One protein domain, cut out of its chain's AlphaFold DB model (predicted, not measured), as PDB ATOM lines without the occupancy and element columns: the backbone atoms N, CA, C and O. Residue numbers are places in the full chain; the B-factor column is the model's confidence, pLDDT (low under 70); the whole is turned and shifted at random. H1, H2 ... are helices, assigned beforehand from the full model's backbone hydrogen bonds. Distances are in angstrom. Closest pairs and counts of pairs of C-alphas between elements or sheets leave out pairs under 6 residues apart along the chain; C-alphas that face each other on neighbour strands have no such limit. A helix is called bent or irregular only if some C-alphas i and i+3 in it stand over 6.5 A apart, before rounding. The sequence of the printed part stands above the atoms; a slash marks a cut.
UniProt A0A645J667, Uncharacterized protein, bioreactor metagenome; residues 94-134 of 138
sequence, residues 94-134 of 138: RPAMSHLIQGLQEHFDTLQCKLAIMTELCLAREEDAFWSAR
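Overview. This is residues 94 to 134 of the 138 residues of an uncharacterized protein of bioreactor metagenome (UniProt A0A645J667). One long helix, H1, forms one side of a flat, open shape; the chain folds back through residues 111 to 118 to a short helix, H2, which packs on the first half of H1. From there the chain runs on past the end of H1 where Arg 94 lies, and the small helix H3 sits out there, away from H1. The printed part has 41 residues with three named helices, in the order H1, H2, H3, and no named strand; the class is all helix. It is loose, with a radius of gyration of the C-alphas of 12.6 A, and the C-alphas span 37 by 19 by 10 A.

Arrangement. H1, residues 94 to 110, touches H2, residues 119 to 123, with its residues 94 to 101 alone. Their closest C-alphas are those of Met 97 and Cys 122, 6.4 A apart. H2 and H3, residues 129 to 132, are close but not clearly touching; their closest C-alphas, of Leu 121 and Phe 130, are 7.9 A apart. H1 and H3 are apart. In H2 the O i to N i+4 pair is within hydrogen-bond range, in H1 11 of 13 such pairs are, and H3 is too short for one.

Along the chain. H1 is 25.4 A from first to last C-alpha, from C-alpha 94 at (5.035, 23.693, 100.095) to C-alpha 110 at (-7.607, 42.743, 111.054). It is neither bent nor irregular, but only just: C-alphas 95 and 98 are 6.0 A apart. H2 measures 6.1 A from C-alpha 119 to C-alpha 123, and H3 5.1 A from C-alpha 129 to C-alpha 132, which is at (9.400, 10.115, 109.924).

Size, cuts and confidence. The two C-alphas farthest apart, of Thr 110 and Ala 133, are 36.8 A apart. The printed part has no cut; the link from H1 to H2 is short, and that from H2 to H3 is tight. The mean pLDDT of the printed part is 77.6, with residues 121 to 122 and 126 to 134 under 70.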
ATOM      1  N   ARG A  94       4.364  23.018  98.973       91.12
ATOM      2  CA  ARG A  94       5.035  23.693 100.095       91.12
ATOM      3  C   ARG A  94       5.279  25.197  99.890       91.12
ATOM      4  O   ARG A  94       5.052  25.944 100.842       91.12
ATOM      5  N   PRO A  95       5.683  25.707  98.706       91.06
ATOM      6  CA  PRO A  95       5.835  27.149  98.498       91.06
ATOM      7  C   PRO A  95       4.562  27.962  98.783       91.06
ATOM      8  O   PRO A  95       4.654  29.107  99.221       91.06
ATOM      9  N   ALA A  96       3.374  27.383  98.576       91.06
ATOM     10  CA  ALA A  96       2.106  28.051  98.854       91.06
ATOM     11  C   ALA A  96       1.839  28.214 100.360       91.06
ATOM     12  O   ALA A  96       1.170  29.170 100.753       91.06
ATOM     13  N   MET A  97       2.394  27.339 101.209       90.12
ATOM     14  CA  MET A  97       2.175  27.385 102.658       90.12
ATOM     15  C   MET A  97       2.691  28.679 103.282       90.12
ATOM     16  O   MET A  97       1.997  29.269 104.105       90.12
ATOM     17  N   SER A  98       3.849  29.177 102.843       85.62
ATOM     18  CA  SER A  98       4.393  30.457 103.313       85.62
ATOM     19  C   SER A  98       3.430  31.619 103.049       85.62
ATOM     20  O   SER A  98       3.202  32.453 103.923       85.62
ATOM     21  N   HIS A  99       2.820  31.643 101.861       89.88
ATOM     22  CA  HIS A  99       1.848  32.671 101.486       89.88
ATOM     23  C   HIS A  99       0.526  32.522 102.239       89.88
ATOM     24  O   HIS A  99      -0.065  33.522 102.639       89.88
ATOM     25  N   LEU A 100       0.073  31.286 102.463       91.00
ATOM     26  CA  LEU A 100      -1.138  31.021 103.233       91.00
ATOM     27  C   LEU A 100      -0.977  31.459 104.693       91.00
ATOM     28  O   LEU A 100      -1.863  32.121 105.221       91.00
ATOM     29  N   ILE A 101       0.155  31.132 105.324       88.94
ATOM     30  CA  ILE A 101       0.478  31.569 106.690       88.94
ATOM     31  C   ILE A 101       0.424  33.093 106.773       88.94
ATOM     32  O   ILE A 101      -0.273  33.626 107.632       88.94
ATOM     33  N   GLN A 102       1.115  33.784 105.861       88.25
ATOM     34  CA  GLN A 102       1.135  35.244 105.831       88.25
ATOM     35  C   GLN A 102      -0.278  35.825 105.678       88.25
ATOM     36  O   GLN A 102      -0.684  36.665 106.476       88.25
ATOM     37  N   GLY A 103      -1.048  35.346 104.698       90.12
ATOM     38  CA  GLY A 103      -2.396  35.854 104.438       90.12
ATOM     39  C   GLY A 103      -3.371  35.589 105.588       90.12
ATOM     40  O   GLY A 103      -4.203  36.439 105.899       90.12
ATOM     41  N   LEU A 104      -3.257  34.438 106.256       89.81
ATOM     42  CA  LEU A 104      -4.041  34.150 107.456       89.81
ATOM     43  C   LEU A 104      -3.662  35.091 108.602       89.81
ATOM     44  O   LEU A 104      -4.555  35.643 109.238       89.81
ATOM     45  N   GLN A 105      -2.366  35.306 108.842       85.38
ATOM     46  CA  GLN A 105      -1.880  36.210 109.886       85.38
ATOM     47  C   GLN A 105      -2.444  37.629 109.691       85.38
ATOM     48  O   GLN A 105      -3.092  38.162 110.590       85.38
ATOM     49  N   GLU A 106      -2.305  38.184 108.483       88.38
ATOM     50  CA  GLU A 106      -2.815  39.515 108.116       88.38
ATOM     51  C   GLU A 106      -4.342  39.626 108.297       88.38
ATOM     52  O   GLU A 106      -4.870  40.643 108.765       88.38
ATOM     53  N   HIS A 107      -5.073  38.560 107.961       88.44
ATOM     54  CA  HIS A 107      -6.522  38.524 108.128       88.44
ATOM     55  C   HIS A 107      -6.942  38.503 109.607       88.44
ATOM     56  O   HIS A 107      -7.856  39.232 109.996       88.44
ATOM     57  N   PHE A 108      -6.273  37.714 110.454       87.56
ATOM     58  CA  PHE A 108      -6.592  37.648 111.886       87.56
ATOM     59  C   PHE A 108      -6.197  38.912 112.651       87.56
ATOM     60  O   PHE A 108      -6.944  39.324 113.546       87.56
ATOM     61  N   ASP A 109      -5.104  39.570 112.257       84.19
ATOM     62  CA  ASP A 109      -4.713  40.876 112.798       84.19
ATOM     63  C   ASP A 109      -5.816  41.922 112.561       84.19
ATOM     64  O   ASP A 109      -6.145  42.709 113.452       84.19
ATOM     65  N   THR A 110      -6.473  41.867 111.396       88.00
ATOM     66  CA  THR A 110      -7.607  42.743 111.054       88.00
ATOM     67  C   THR A 110      -8.828  42.493 111.949       88.00
ATOM     68  O   THR A 110      -9.556  43.425 112.288       88.00
ATOM     69  N   LEU A 111      -9.052  41.246 112.371       88.50
ATOM     70  CA  LEU A 111     -10.184  40.846 113.216       88.50
ATOM     71  C   LEU A 111      -9.915  41.008 114.723       88.50
ATOM     72  O   LEU A 111     -10.754  40.616 115.533       88.50
ATOM     73  N   GLN A 112      -8.753  41.550 115.111       80.94
ATOM     74  CA  GLN A 112      -8.301  41.679 116.506       80.94
ATOM     75  C   GLN A 112      -8.342  40.355 117.295       80.94
ATOM     76  O   GLN A 112      -8.487  40.340 118.520       80.94
ATOM     77  N   CYS A 113      -8.207  39.227 116.597       78.56
ATOM     78  CA  CYS A 113      -8.183  37.903 117.200       78.56
ATOM     79  C   CYS A 113      -6.734  37.496 117.489       78.56
ATOM     80  O   CYS A 113      -5.885  37.528 116.604       78.56
ATOM     81  N   LYS A 114      -6.439  37.054 118.718       70.00
ATOM     82  CA  LYS A 114      -5.137  36.448 119.037       70.00
ATOM     83  C   LYS A 114      -5.123  34.999 118.564       70.00
ATOM     84  O   LYS A 114      -5.577  34.114 119.286       70.00
ATOM     85  N   LEU A 115      -4.593  34.768 117.368       73.75
ATOM     86  CA  LEU A 115      -4.322  33.432 116.847       73.75
ATOM     87  C   LEU A 115      -2.811  33.217 116.735       73.75
ATOM     88  O   LEU A 115      -2.095  34.058 116.198       73.75
ATOM     89  N   ALA A 116      -2.331  32.077 117.225       76.25
ATOM     90  CA  ALA A 116      -0.975  31.615 116.963       76.25
ATOM     91  C   ALA A 116      -1.020  30.578 115.833       76.25
ATOM     92  O   ALA A 116      -1.633  29.522 115.987       76.25
ATOM     93  N   ILE A 117      -0.376  30.878 114.704       77.12
ATOM     94  CA  ILE A 117      -0.183  29.912 113.618       77.12
ATOM     95  C   ILE A 117       1.100  29.133 113.916       77.12
ATOM     96  O   ILE A 117       2.175  29.717 114.036       77.12
ATOM     97  N   MET A 118       0.994  27.810 114.047       78.19
ATOM     98  CA  MET A 118       2.150  26.938 114.270       78.19
ATOM     99  C   MET A 118       2.904  26.730 112.952       78.19
ATOM    100  O   MET A 118       2.625  25.805 112.193       78.19
ATOM    101  N   THR A 119       3.841  27.625 112.655       76.31
ATOM    102  CA  THR A 119       4.533  27.679 111.358       76.31
ATOM    103  C   THR A 119       5.542  26.553 111.149       76.31
ATOM    104  O   THR A 119       5.739  26.140 110.009       76.31
ATOM    105  N   GLU A 120       6.133  26.017 112.219       71.81
ATOM    106  CA  GLU A 120       7.155  24.964 112.126       71.81
ATOM    107  C   GLU A 120       6.630  23.696 111.437       71.81
ATOM    108  O   GLU A 120       7.321  23.101 110.619       71.81
ATOM    109  N   LEU A 121       5.366  23.341 111.681       67.00
ATOM    110  CA  LEU A 121       4.690  22.204 111.045       67.00
ATOM    111  C   LEU A 121       4.372  22.458 109.569       67.00
ATOM    112  O   LEU A 121       4.509  21.573 108.730       67.00
ATOM    113  N   CYS A 122       3.935  23.676 109.254       69.25
ATOM    114  CA  CYS A 122       3.488  24.055 107.916       69.25
ATOM    115  C   CYS A 122       4.646  24.277 106.933       69.25
ATOM    116  O   CYS A 122       4.432  24.261 105.721       69.25
ATOM    117  N   LEU A 123       5.850  24.529 107.450       74.25
ATOM    118  CA  LEU A 123       7.057  24.788 106.664       74.25
ATOM    119  C   LEU A 123       8.067  23.637 106.715       74.25
ATOM    120  O   LEU A 123       9.103  23.727 106.048       74.25
ATOM    121  N   ALA A 124       7.759  22.579 107.471       74.25
ATOM    122  CA  ALA A 124       8.568  21.374 107.552       74.25
ATOM    123  C   ALA A 124       8.851  20.801 106.155       74.25
ATOM    124  O   ALA A 124       8.048  20.922 105.226       74.25
ATOM    125  N   ARG A 125      10.010  20.175 105.993       72.00
ATOM    126  CA  ARG A 125      10.363  19.372 104.822       72.00
ATOM    127  C   ARG A 125       9.900  17.939 105.030       72.00
ATOM    128  O   ARG A 125       9.776  17.482 106.157       72.00
ATOM    129  N   GLU A 126       9.691  17.219 103.936       68.19
ATOM    130  CA  GLU A 126       9.263  15.811 103.956       68.19
ATOM    131  C   GLU A 126      10.267  14.906 104.704       68.19
ATOM    132  O   GLU A 126       9.897  13.891 105.285       68.19
ATOM    133  N   GLU A 127      11.530  15.329 104.749       66.12
ATOM    134  CA  GLU A 127      12.652  14.670 105.426       66.12
ATOM    135  C   GLU A 127      12.696  14.924 106.946       66.12
ATOM    136  O   GLU A 127      13.425  14.241 107.667       66.12
ATOM    137  N   ASP A 128      11.948  15.912 107.450       67.31
ATOM    138  CA  ASP A 128      12.035  16.318 108.851       67.31
ATOM    139  C   ASP A 128      11.515  15.213 109.782       67.31
ATOM    140  O   ASP A 128      10.549  14.501 109.487       67.31
ATOM    141  N   ALA A 129      12.134  15.110 110.965       59.28
ATOM    142  CA  ALA A 129      11.825  14.110 111.997       59.28
ATOM    143  C   ALA A 129      10.326  14.023 112.345       59.28
ATOM    144  O   ALA A 129       9.830  12.981 112.772       59.28
ATOM    145  N   PHE A 130       9.599  15.121 112.139       63.28
ATOM    146  CA  PHE A 130       8.160  15.196 112.327       63.28
ATOM    147  C   PHE A 130       7.381  14.173 111.477       63.28
ATOM    148  O   PHE A 130       6.484  13.508 111.996       63.28
ATOM    149  N   TRP A 131       7.733  14.013 110.196       59.72
ATOM    150  CA  TRP A 131       7.046  13.090 109.285       59.72
ATOM    151  C   TRP A 131       7.525  11.646 109.447       59.72
ATOM    152  O   TRP A 131       6.726  10.715 109.357       59.72
ATOM    153  N   SER A 132       8.807  11.448 109.760       57.16
ATOM    154  CA  SER A 132       9.400  10.115 109.924       57.16
ATOM    155  C   SER A 132       9.050   9.440 111.258       57.16
ATOM    156  O   SER A 132       8.974   8.214 111.313       57.16
ATOM    157  N   ALA A 133       8.739  10.198 112.315       54.00
ATOM    158  CA  ALA A 133       8.366   9.640 113.620       54.00
ATOM    159  C   ALA A 133       6.974   8.972 113.660       54.00
ATOM    160  O   ALA A 133       6.696   8.197 114.573       54.00
ATOM    161  N   ARG A 134       6.094   9.223 112.676       48.94
ATOM    162  CA  ARG A 134       4.775   8.564 112.584       48.94
ATOM    163  C   ARG A 134       4.785   7.228 111.839       48.94
ATOM    164  O   ARG A 134       3.836   6.472 111.993       48.94
TER     165      ARG A 134